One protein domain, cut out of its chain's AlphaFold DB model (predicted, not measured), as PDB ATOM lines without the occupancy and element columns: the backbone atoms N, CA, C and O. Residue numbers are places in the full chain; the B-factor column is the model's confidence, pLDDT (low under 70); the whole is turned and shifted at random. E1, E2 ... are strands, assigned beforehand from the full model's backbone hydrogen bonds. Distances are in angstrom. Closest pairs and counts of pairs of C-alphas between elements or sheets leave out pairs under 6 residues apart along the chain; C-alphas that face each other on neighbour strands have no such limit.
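What this domain is: This is residues 5 to 88 of the 138 residues of an uncharacterized protein of Chryseobacterium sp. JV274 (UniProt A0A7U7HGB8). With little regular structure, this is a small, strongly twisted sheet built on two long strands side by side, E1 and E4, with short E2 and E3 along E1's other side. Two long stretches, residues 28 to 49 and 59 to 88, run back along the sheet's length, and residues 80 to 88 stick out. The 84 printed residues, 23 in named strands, hold E1, E2, E3, E4 in that order and no named helix: all strand, antiparallel, loose, radius of gyration of the C-alphas 14.9 A, spans 40 by 29 by 27 A.

Where its parts are: Find C-alpha 5 at (-41.068, 39.271, -35.205); E1, residues 5 to 12, runs 22.4 A from there. E4, residues 50 to 58, runs 24.2 A to C-alpha 58 at (-38.427, 33.869, -34.008), and bends by 52 degrees at residue 55. E2 is residues 18 to 20, 5.6 A; E3 is residues 25 to 27, 6.4 A.

How they stand to each other: Look beside E1 in this branched sheet: E4 is on one side, N 8 and O 54 2.9 A apart. On the other side are E2, its hairpin partner, N 11 and O 20 3.1 A apart, and E3, N 25 and O 7 3.0 A apart. E2 and E4 are apart.

The domain as a whole: The C-alphas farthest apart, of Gly 31 and Ser 86, are 41.8 A apart. The printed part has no cut; the link E3 to E4 is long. Model pLDDT is under 70 at residues 16 to 31 and 79 to 88.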
ATOM      1  N   ALA A   5     -39.993  39.500 -34.256       82.50
ATOM      2  CA  ALA A   5     -41.068  39.271 -35.205       82.50
ATOM      3  C   ALA A   5     -41.000  40.329 -36.302       82.50
ATOM      4  O   ALA A   5     -40.547  41.451 -36.084       82.50
ATOM      5  N   GLY A   6     -41.429  39.994 -37.505       82.00
ATOM      6  CA  GLY A   6     -41.298  40.938 -38.604       82.00
ATOM      7  C   GLY A   6     -42.033  40.508 -39.846       82.00
ATOM      8  O   GLY A   6     -42.651  39.446 -39.887       82.00
ATOM      9  N   LEU A   7     -41.943  41.368 -40.853       83.19
ATOM     10  CA  LEU A   7     -42.438  41.109 -42.194       83.19
ATOM     11  C   LEU A   7     -41.254  40.863 -43.120       83.19
ATOM     12  O   LEU A   7     -40.226  41.541 -43.022       83.19
ATOM     13  N   PHE A   8     -41.416  39.918 -44.033       80.50
ATOM     14  CA  PHE A   8     -40.446  39.641 -45.077       80.50
ATOM     15  C   PHE A   8     -41.102  39.696 -46.455       80.50
ATOM     16  O   PHE A   8     -42.299  39.445 -46.614       80.50
ATOM     17  N   ILE A   9     -40.277  40.029 -47.443       82.25
ATOM     18  CA  ILE A   9     -40.586  39.923 -48.862       82.25
ATOM     19  C   ILE A   9     -39.385  39.294 -49.565       82.25
ATOM     20  O   ILE A   9     -38.244  39.707 -49.332       82.25
ATOM     21  N   THR A  10     -39.661  38.307 -50.406       81.31
ATOM     22  CA  THR A  10     -38.664  37.584 -51.192       81.31
ATOM     23  C   THR A  10     -39.071  37.586 -52.660       81.31
ATOM     24  O   THR A  10     -40.253  37.433 -52.973       81.31
ATOM     25  N   PHE A  11     -38.083  37.754 -53.537       83.56
ATOM     26  CA  PHE A  11     -38.223  37.647 -54.986       83.56
ATOM     27  C   PHE A  11     -37.480  36.398 -55.469       83.56
ATOM     28  O   PHE A  11     -36.299  36.231 -55.153       83.56
ATOM     29  N   GLU A  12     -38.173  35.535 -56.204       80.75
ATOM     30  CA  GLU A  12     -37.649  34.287 -56.775       80.75
ATOM     31  C   GLU A  12     -37.825  34.293 -58.302       80.75
ATOM     32  O   GLU A  12     -38.790  34.877 -58.815       80.75
ATOM     33  N   ASP A  13     -36.898  33.652 -59.014       80.31
ATOM     34  CA  ASP A  13     -37.023  33.342 -60.445       80.31
ATOM     35  C   ASP A  13     -37.720  31.984 -60.684       80.31
ATOM     36  O   ASP A  13     -38.097  31.276 -59.745       80.31
ATOM     37  N   GLN A  14     -37.873  31.590 -61.952       73.19
ATOM     38  CA  GLN A  14     -38.450  30.293 -62.354       73.19
ATOM     39  C   GLN A  14     -37.713  29.064 -61.814       73.19
ATOM     40  O   GLN A  14     -38.287  27.977 -61.806       73.19
ATOM     41  N   GLN A  15     -36.447  29.197 -61.415       71.44
ATOM     42  CA  GLN A  15     -35.658  28.104 -60.844       71.44
ATOM     43  C   GLN A  15     -35.769  28.054 -59.315       71.44
ATOM     44  O   GLN A  15     -35.039  27.294 -58.680       71.44
ATOM     45  N   GLU A  16     -36.669  28.855 -58.731       62.53
ATOM     46  CA  GLU A  16     -36.823  29.051 -57.286       62.53
ATOM     47  C   GLU A  16     -35.539  29.579 -56.624       62.53
ATOM     48  O   GLU A  16     -35.329  29.440 -55.416       62.53
ATOM     49  N   ILE A  17     -34.656  30.212 -57.405       60.25
ATOM     50  CA  ILE A  17     -33.460  30.846 -56.870       60.25
ATOM     51  C   ILE A  17     -33.891  32.178 -56.271       60.25
ATOM     52  O   ILE A  17     -34.477  33.035 -56.936       60.25
ATOM     53  N   GLN A  18     -33.582  32.367 -54.988       62.28
ATOM     54  CA  GLN A  18     -33.795  33.636 -54.309       62.28
ATOM     55  C   GLN A  18     -32.923  34.714 -54.961       62.28
ATOM     56  O   GLN A  18     -31.722  34.801 -54.704       62.28
ATOM     57  N   LEU A  19     -33.547  35.552 -55.787       55.47
ATOM     58  CA  LEU A  19     -32.886  36.655 -56.476       55.47
ATOM     59  C   LEU A  19     -32.498  37.745 -55.485       55.47
ATOM     60  O   LEU A  19     -31.406  38.310 -55.559       55.47
ATOM     61  N   GLU A  20     -33.404  38.061 -54.554       56.72
ATOM     62  CA  GLU A  20     -33.181  39.123 -53.585       56.72
ATOM     63  C   GLU A  20     -34.119  39.042 -52.364       56.72
ATOM     64  O   GLU A  20     -35.329  38.851 -52.492       56.72
ATOM     65  N   SER A  21     -33.577  39.257 -51.160       54.59
ATOM     66  CA  SER A  21     -34.333  39.492 -49.913       54.59
ATOM     67  C   SER A  21     -34.117  40.928 -49.437       54.59
ATOM     68  O   SER A  21     -33.504  41.201 -48.408       54.59
ATOM     69  N   LYS A  22     -34.565  41.896 -50.240       52.47
ATOM     70  CA  LYS A  22     -34.096  43.281 -50.080       52.47
ATOM     71  C   LYS A  22     -34.697  44.044 -48.898       52.47
ATOM     72  O   LYS A  22     -34.124  45.048 -48.498       52.47
ATOM     73  N   ASN A  23     -35.841  43.624 -48.347       52.91
ATOM     74  CA  ASN A  23     -36.561  44.426 -47.350       52.91
ATOM     75  C   ASN A  23     -37.269  43.577 -46.289       52.91
ATOM     76  O   ASN A  23     -38.495  43.582 -46.174       52.91
ATOM     77  N   VAL A  24     -36.487  42.867 -45.476       57.00
ATOM     78  CA  VAL A  24     -37.004  42.322 -44.217       57.00
ATOM     79  C   VAL A  24     -37.164  43.484 -43.239       57.00
ATOM     80  O   VAL A  24     -36.179  44.031 -42.739       57.00
ATOM     81  N   LYS A  25     -38.408  43.890 -42.961       61.16
ATOM     82  CA  LYS A  25     -38.681  44.841 -41.881       61.16
ATOM     83  C   LYS A  25     -38.812  44.045 -40.588       61.16
ATOM     84  O   LYS A  25     -39.899  43.605 -40.211       61.16
ATOM     85  N   THR A  26     -37.669  43.834 -39.947       59.59
ATOM     86  CA  THR A  26     -37.578  43.197 -38.633       59.59
ATOM     87  C   THR A  26     -37.822  44.248 -37.562       59.59
ATOM     88  O   THR A  26     -37.059  45.207 -37.463       59.59
ATOM     89  N   GLU A  27     -38.860  44.076 -36.745       62.06
ATOM     90  CA  GLU A  27     -38.974  44.825 -35.496       62.06
ATOM     91  C   GLU A  27     -38.611  43.896 -34.334       62.06
ATOM     92  O   GLU A  27     -39.125  42.787 -34.185       62.06
ATOM     93  N   ASN A  28     -37.705  44.347 -33.470       63.16
ATOM     94  CA  ASN A  28     -37.495  43.679 -32.193       63.16
ATOM     95  C   ASN A  28     -38.662  44.047 -31.274       63.16
ATOM     96  O   ASN A  28     -38.583  44.989 -30.488       63.16
ATOM     97  N   ILE A  29     -39.774  43.328 -31.423       61.78
ATOM     98  CA  ILE A  29     -40.953  43.504 -30.579       61.78
ATOM     99  C   ILE A  29     -40.668  42.838 -29.231       61.78
ATOM    100  O   ILE A  29     -40.607  41.612 -29.125       61.78
ATOM    101  N   GLN A  30     -40.473  43.657 -28.198       64.06
ATOM    102  CA  GLN A  30     -40.362  43.200 -26.816       64.06
ATOM    103  C   GLN A  30     -41.704  43.407 -26.107       64.06
ATOM    104  O   GLN A  30     -42.206  44.525 -26.038       64.06
ATOM    105  N   GLY A  31     -42.277  42.332 -25.562       68.69
ATOM    106  CA  GLY A  31     -43.571  42.377 -24.877       68.69
ATOM    107  C   GLY A  31     -44.769  42.381 -25.831       68.69
ATOM    108  O   GLY A  31     -44.697  41.847 -26.937       68.69
ATOM    109  N   ALA A  32     -45.894  42.931 -25.372       73.62
ATOM    110  CA  ALA A  32     -47.097  43.097 -26.181       73.62
ATOM    111  C   ALA A  32     -47.052  44.442 -26.918       73.62
ATOM    112  O   ALA A  32     -46.699  45.460 -26.327       73.62
ATOM    113  N   ALA A  33     -47.429  44.436 -28.193       81.31
ATOM    114  CA  ALA A  33     -47.559  45.634 -29.010       81.31
ATOM    115  C   ALA A  33     -48.955  45.673 -29.636       81.31
ATOM    116  O   ALA A  33     -49.494  44.633 -30.019       81.31
ATOM    117  N   ASP A  34     -49.520  46.874 -29.742       85.94
ATOM    118  CA  ASP A  34     -50.781  47.093 -30.444       85.94
ATOM    119  C   ASP A  34     -50.620  46.933 -31.962       85.94
ATOM    120  O   ASP A  34     -49.516  46.979 -32.517       85.94
ATOM    121  N   TRP A  35     -51.752  46.777 -32.651       89.31
ATOM    122  CA  TRP A  35     -51.803  46.722 -34.108       89.31
ATOM    123  C   TRP A  35     -51.147  47.952 -34.733       89.31
ATOM    124  O   TRP A  35     -51.546  49.092 -34.494       89.31
ATOM    125  N   LYS A  36     -50.167  47.710 -35.603       84.81
ATOM    126  CA  LYS A  36     -49.444  48.756 -36.321       84.81
ATOM    127  C   LYS A  36     -49.444  48.454 -37.809       84.81
ATOM    128  O   LYS A  36     -49.100  47.356 -38.238       84.81
ATOM    129  N   LYS A  37     -49.833  49.450 -38.603       86.62
ATOM    130  CA  LYS A  37     -49.812  49.346 -40.060       86.62
ATOM    131  C   LYS A  37     -48.388  49.531 -40.568       86.62
ATOM    132  O   LYS A  37     -47.726  50.516 -40.241       86.62
ATOM    133  N   TYR A  38     -47.959  48.619 -41.431       83.38
ATOM    134  CA  TYR A  38     -46.685  48.703 -42.130       83.38
ATOM    135  C   TYR A  38     -46.893  48.921 -43.623       83.38
ATOM    136  O   TYR A  38     -47.886  48.500 -44.213       83.38
ATOM    137  N   THR A  39     -45.945  49.614 -44.240       84.75
ATOM    138  CA  THR A  39     -45.879  49.800 -45.689       84.75
ATOM    139  C   THR A  39     -44.428  49.630 -46.099       84.75
ATOM    140  O   THR A  39     -43.532  50.193 -45.465       84.75
ATOM    141  N   ILE A  40     -44.211  48.800 -47.114       80.38
ATOM    142  CA  ILE A  40     -42.902  48.472 -47.666       80.38
ATOM    143  C   ILE A  40     -42.994  48.787 -49.159       80.38
ATOM    144  O   ILE A  40     -43.888  48.286 -49.833       80.38
ATOM    145  N   ASN A  41     -42.095  49.638 -49.651       84.88
ATOM    146  CA  ASN A  41     -41.978  49.955 -51.071       84.88
ATOM    147  C   ASN A  41     -40.685  49.328 -51.580       84.88
ATOM    148  O   ASN A  41     -39.616  49.619 -51.043       84.88
ATOM    149  N   VAL A  42     -40.781  48.459 -52.584       82.31
ATOM    150  CA  VAL A  42     -39.631  47.741 -53.143       82.31
ATOM    151  C   VAL A  42     -39.700  47.778 -54.661       82.31
ATOM    152  O   VAL A  42     -40.782  47.710 -55.235       82.31
ATOM    153  N   VAL A  43     -38.537  47.877 -55.298       84.88
ATOM    154  CA  VAL A  43     -38.405  47.686 -56.743       84.88
ATOM    155  C   VAL A  43     -38.319  46.189 -57.013       84.88
ATOM    156  O   VAL A  43     -37.445  45.528 -56.457       84.88
ATOM    157  N   ILE A  44     -39.218  45.671 -57.848       84.62
ATOM    158  CA  ILE A  44     -39.234  44.261 -58.243       84.62
ATOM    159  C   ILE A  44     -38.088  44.029 -59.249       84.62
ATOM    160  O   ILE A  44     -38.038  44.730 -60.264       84.62
ATOM    161  N   PRO A  45     -37.153  43.096 -58.987       85.31
ATOM    162  CA  PRO A  45     -36.131  42.710 -59.957       85.31
ATOM    163  C   PRO A  45     -36.754  42.228 -61.272       85.31
ATOM    164  O   PRO A  45     -37.795  41.575 -61.262       85.31
ATOM    165  N   LYS A  46     -36.102  42.524 -62.401       84.00
ATOM    166  CA  LYS A  46     -36.648  42.265 -63.743       84.00
ATOM    167  C   LYS A  46     -37.009  40.793 -63.985       84.00
ATOM    168  O   LYS A  46     -38.002  40.532 -64.651       84.00
ATOM    169  N   ASP A  47     -36.229  39.875 -63.429       85.44
ATOM    170  CA  ASP A  47     -36.362  38.432 -63.651       85.44
ATOM    171  C   ASP A  47     -37.168  37.742 -62.532       85.44
ATOM    172  O   ASP A  47     -37.015  36.553 -62.290       85.44
ATOM    173  N   THR A  48     -37.999  38.501 -61.807       84.62
ATOM    174  CA  THR A  48     -38.861  37.952 -60.751       84.62
ATOM    175  C   THR A  48     -40.079  37.275 -61.359       84.62
ATOM    176  O   THR A  48     -40.920  37.941 -61.962       84.62
ATOM    177  N   ASP A  49     -40.239  35.986 -61.087       84.38
ATOM    178  CA  ASP A  49     -41.434  35.223 -61.453       84.38
ATOM    179  C   ASP A  49     -42.379  35.041 -60.267       84.38
ATOM    180  O   ASP A  49     -43.596  34.940 -60.436       84.38
ATOM    181  N   LYS A  50     -41.832  35.034 -59.048       81.94
ATOM    182  CA  LYS A  50     -42.595  34.788 -57.828       81.94
ATOM    183  C   LYS A  50     -42.216  35.773 -56.730       81.94
ATOM    184  O   LYS A  50     -41.046  36.030 -56.453       81.94
ATOM    185  N   ILE A  51     -43.246  36.325 -56.090       83.12
ATOM    186  CA  ILE A  51     -43.120  37.234 -54.950       83.12
ATOM    187  C   ILE A  51     -43.735  36.543 -53.741       83.12
ATOM    188  O   ILE A  51     -44.931  36.251 -53.732       83.12
ATOM    189  N   ILE A  52     -42.929  36.309 -52.708       82.25
ATOM    190  CA  ILE A  52     -43.390  35.728 -51.446       82.25
ATOM    191  C   ILE A  52     -43.412  36.824 -50.391       82.25
ATOM    192  O   ILE A  52     -42.408  37.500 -50.166       82.25
ATOM    193  N   ILE A  53     -44.557  36.995 -49.733       83.06
ATOM    194  CA  ILE A  53     -44.758  37.978 -48.666       83.06
ATOM    195  C   ILE A  53     -45.290  37.239 -47.448       83.06
ATOM    196  O   ILE A  53     -46.220  36.444 -47.557       83.06
ATOM    197  N   GLY A  54     -44.732  37.529 -46.278       81.06
ATOM    198  CA  GLY A  54     -45.186  36.895 -45.052       81.06
ATOM    199  C   GLY A  54     -44.708  37.591 -43.792       81.06
ATOM    200  O   GLY A  54     -43.946  38.558 -43.821       81.06
ATOM    201  N   GLY A  55     -45.188  37.075 -42.667       84.06
ATOM    202  CA  GLY A  55     -44.708  37.423 -41.341       84.06
ATOM    203  C   GLY A  55     -43.903  36.279 -40.735       84.06
ATOM    204  O   GLY A  55     -44.136  35.114 -41.052       84.06
ATOM    205  N   PHE A  56     -42.970  36.597 -39.845       83.38
ATOM    206  CA  PHE A  56     -42.232  35.601 -39.075       83.38
ATOM    207  C   PHE A  56     -42.247  35.930 -37.584       83.38
ATOM    208  O   PHE A  56     -42.327  37.091 -37.182       83.38
ATOM    209  N   LEU A  57     -42.120  34.884 -36.769       85.12
ATOM    210  CA  LEU A  57     -41.829  34.961 -35.343       85.12
ATOM    211  C   LEU A  57     -40.641  34.047 -35.061       85.12
ATOM    212  O   LEU A  57     -40.692  32.847 -35.321       85.12
ATOM    213  N   LYS A  58     -39.582  34.610 -34.496       83.38
ATOM    214  CA  LYS A  58     -38.427  33.869 -34.008       83.38
ATOM    215  C   LYS A  58     -38.432  33.915 -32.486       83.38
ATOM    216  O   LYS A  58     -38.280  34.983 -31.898       83.38
ATOM    217  N   GLY A  59     -38.580  32.751 -31.858       82.56
ATOM    218  CA  GLY A  59     -38.619  32.609 -30.403       82.56
ATOM    219  C   GLY A  59     -40.007  32.247 -29.874       82.56
ATOM    220  O   GLY A  59     -40.829  31.687 -30.593       82.56
ATOM    221  N   LYS A  60     -40.255  32.511 -28.587       82.94
ATOM    222  CA  LYS A  60     -41.525  32.160 -27.923       82.94
ATOM    223  C   LYS A  60     -42.491  33.343 -27.946       82.94
ATOM    224  O   LYS A  60     -42.096  34.446 -27.584       82.94
ATOM    225  N   GLY A  61     -43.758  33.101 -28.277       85.31
ATOM    226  CA  GLY A  61     -44.804  34.122 -28.235       85.31
ATOM    227  C   GLY A  61     -45.946  33.836 -29.203       85.31
ATOM    228  O   GLY A  61     -46.058  32.732 -29.735       85.31
ATOM    229  N   LYS A  62     -46.786  34.845 -29.420       86.31
ATOM    230  CA  LYS A  62     -47.812  34.870 -30.465       86.31
ATOM    231  C   LYS A  62     -47.720  36.205 -31.189       86.31
ATOM    232  O   LYS A  62     -47.484  37.229 -30.554       86.31
ATOM    233  N   VAL A  63     -47.906  36.171 -32.500       86.00
ATOM    234  CA  VAL A  63     -48.001  37.351 -33.356       86.00
ATOM    235  C   VAL A  63     -49.197  37.159 -34.277       86.00
ATOM    236  O   VAL A  63     -49.515  36.030 -34.655       86.00
ATOM    237  N   TRP A  64     -49.859  38.256 -34.612       87.88
ATOM    238  CA  TRP A  64     -50.965  38.278 -35.553       87.88
ATOM    239  C   TRP A  64     -50.610  39.214 -36.699       87.88
ATOM    240  O   TRP A  64     -50.012  40.269 -36.490       87.88
ATOM    241  N   PHE A  65     -50.984  38.812 -37.907       87.00
ATOM    242  CA  PHE A  65     -50.831  39.597 -39.121       87.00
ATOM    243  C   PHE A  65     -52.169  39.579 -39.848       87.00
ATOM    244  O   PHE A  65     -52.802  38.528 -39.921       87.00
ATOM    245  N   ASP A  66     -52.604  40.725 -40.362       88.62
ATOM    246  CA  ASP A  66     -53.891  40.839 -41.040       88.62
ATOM    247  C   ASP A  66     -53.866  41.956 -42.096       88.62
ATOM    248  O   ASP A  66     -53.016  42.851 -42.059       88.62
ATOM    249  N   SER A  67     -54.823  41.907 -43.025       88.38
ATOM    250  CA  SER A  67     -55.092  42.935 -44.032       88.38
ATOM    251  C   SER A  67     -53.916  43.214 -44.977       88.38
ATOM    252  O   SER A  67     -53.615  44.371 -45.292       88.38
ATOM    253  N   PHE A  68     -53.261  42.155 -45.462       86.12
ATOM    254  CA  PHE A  68     -52.229  42.262 -46.494       86.12
ATOM    255  C   PHE A  68     -52.806  42.858 -47.783       86.12
ATOM    256  O   PHE A  68     -53.808  42.381 -48.314       86.12
ATOM    257  N   LYS A  69     -52.154  43.905 -48.296       87.62
ATOM    258  CA  LYS A  69     -52.472  44.520 -49.589       87.62
ATOM    259  C   LYS A  69     -51.194  44.681 -50.395       87.62
ATOM    260  O   LYS A  69     -50.239  45.288 -49.908       87.62
ATOM    261  N   LEU A  70     -51.198  44.157 -51.614       86.12
ATOM    262  CA  LEU A  70     -50.091  44.266 -52.557       86.12
ATOM    263  C   LEU A  70     -50.521  45.143 -53.727       86.12
ATOM    264  O   LEU A  70     -51.566  44.907 -54.330       86.12
ATOM    265  N   TYR A  71     -49.695  46.133 -54.046       88.00
ATOM    266  CA  TYR A  71     -49.902  47.024 -55.177       88.00
ATOM    267  C   TYR A  71     -48.720  46.894 -56.135       88.00
ATOM    268  O   TYR A  71     -47.581  47.093 -55.721       88.00
ATOM    269  N   ILE A  72     -48.995  46.585 -57.402       86.38
ATOM    270  CA  ILE A  72     -48.008  46.579 -58.489       86.38
ATOM    271  C   ILE A  72     -48.420  47.678 -59.462       86.38
ATOM    272  O   ILE A  72     -49.564  47.702 -59.916       86.38
ATOM    273  N   ASP A  73     -47.528  48.638 -59.711       85.81
ATOM    274  CA  ASP A  73     -47.790  49.810 -60.562       85.81
ATOM    275  C   ASP A  73     -49.104  50.540 -60.216       85.81
ATOM    276  O   ASP A  73     -49.879  50.955 -61.078       85.81
ATOM    277  N   GLY A  74     -49.389  50.655 -58.913       84.56
ATOM    278  CA  GLY A  74     -50.592  51.304 -58.382       84.56
ATOM    279  C   GLY A  74     -51.874  50.465 -58.452       84.56
ATOM    280  O   GLY A  74     -52.906  50.904 -57.950       84.56
ATOM    281  N   LYS A  75     -51.827  49.253 -59.014       86.06
ATOM    282  CA  LYS A  75     -52.967  48.331 -59.080       86.06
ATOM    283  C   LYS A  75     -52.904  47.316 -57.949       86.06
ATOM    284  O   LYS A  75     -51.879  46.670 -57.747       86.06
ATOM    285  N   ASN A  76     -54.003  47.172 -57.218       85.25
ATOM    286  CA  ASN A  76     -54.129  46.164 -56.173       85.25
ATOM    287  C   ASN A  76     -54.200  44.766 -56.800       85.25
ATOM    288  O   ASN A  76     -55.071  44.498 -57.625       85.25
ATOM    289  N   VAL A  77     -53.301  43.877 -56.386       83.62
ATOM    290  CA  VAL A  77     -53.245  42.491 -56.872       83.62
ATOM    291  C   VAL A  77     -54.452  41.683 -56.401       83.62
ATOM    292  O   VAL A  77     -54.912  40.814 -57.127       83.62
ATOM    293  N   GLY A  78     -55.014  41.995 -55.228       76.25
ATOM    294  CA  GLY A  78     -56.194  41.295 -54.708       76.25
ATOM    295  C   GLY A  78     -57.467  41.518 -55.531       76.25
ATOM    296  O   GLY A  78     -58.390  40.715 -55.446       76.25
ATOM    297  N   ASP A  79     -57.503  42.577 -56.343       69.25
ATOM    298  CA  ASP A  79     -58.626  42.874 -57.240       69.25
ATOM    299  C   ASP A  79     -58.430  42.237 -58.629       69.25
ATOM    300  O   ASP A  79     -59.336  42.260 -59.465       69.25
ATOM    301  N   LEU A  80     -57.248  41.666 -58.898       67.56
ATOM    302  CA  LEU A  80     -57.020  40.866 -60.092       67.56
ATOM    303  C   LEU A  80     -57.769  39.548 -59.910       67.56
ATOM    304  O   LEU A  80     -57.634  38.886 -58.884       67.56
ATOM    305  N   SER A  81     -58.561  39.153 -60.908       57.81
ATOM    306  CA  SER A  81     -59.179  37.831 -60.905       57.81
ATOM    307  C   SER A  81     -58.065  36.801 -60.753       57.81
ATOM    308  O   SER A  81     -57.231  36.681 -61.657       57.81
ATOM    309  N   SER A  82     -58.043  36.071 -59.637       58.34
ATOM    310  CA  SER A  82     -57.257  34.851 -59.536       58.34
ATOM    311  C   SER A  82     -57.654  34.015 -60.745       58.34
ATOM    312  O   SER A  82     -58.797  33.550 -60.824       58.34
ATOM    313  N   GLN A  83     -56.762  33.868 -61.728       55.47
ATOM    314  CA  GLN A  83     -56.934  32.756 -62.648       55.47
ATOM    315  C   GLN A  83     -57.050  31.535 -61.747       55.47
ATOM    316  O   GLN A  83     -56.313  31.439 -60.764       55.47
ATOM    317  N   ASN A  84     -58.025  30.666 -62.016       44.72
ATOM    318  CA  ASN A  84     -58.046  29.358 -61.390       44.72
ATOM    319  C   ASN A  84     -56.736  28.677 -61.800       44.72
ATOM    320  O   ASN A  84     -56.675  27.974 -62.805       44.72
ATOM    321  N   LEU A  85     -55.682  28.904 -61.020       48.47
ATOM    322  CA  LEU A  85     -54.712  27.889 -60.716       48.47
ATOM    323  C   LEU A  85     -55.594  26.823 -60.079       48.47
ATOM    324  O   LEU A  85     -55.898  26.886 -58.891       48.47
ATOM    325  N   SER A  86     -56.157  25.927 -60.903       44.25
ATOM    326  CA  SER A  86     -56.578  24.625 -60.399       44.25
ATOM    327  C   SER A  86     -55.460  24.238 -59.462       44.25
ATOM    328  O   SER A  86     -54.323  24.226 -59.937       44.25
ATOM    329  N   GLN A  87     -55.760  24.058 -58.171       49.06
ATOM    330  CA  GLN A  87     -54.793  23.546 -57.213       49.06
ATOM    331  C   GLN A  87     -54.250  22.294 -57.876       49.06
ATOM    332  O   GLN A  87     -54.933  21.266 -57.954       49.06
ATOM    333  N   SER A  88     -53.091  22.436 -58.514       48.06
ATOM    334  CA  SER A  88     -52.435  21.297 -59.097       48.06
ATOM    335  C   SER A  88     -52.199  20.404 -57.887       48.06
ATOM    336  O   SER A  88     -51.880  20.930 -56.812       48.06
TER     337      SER A  88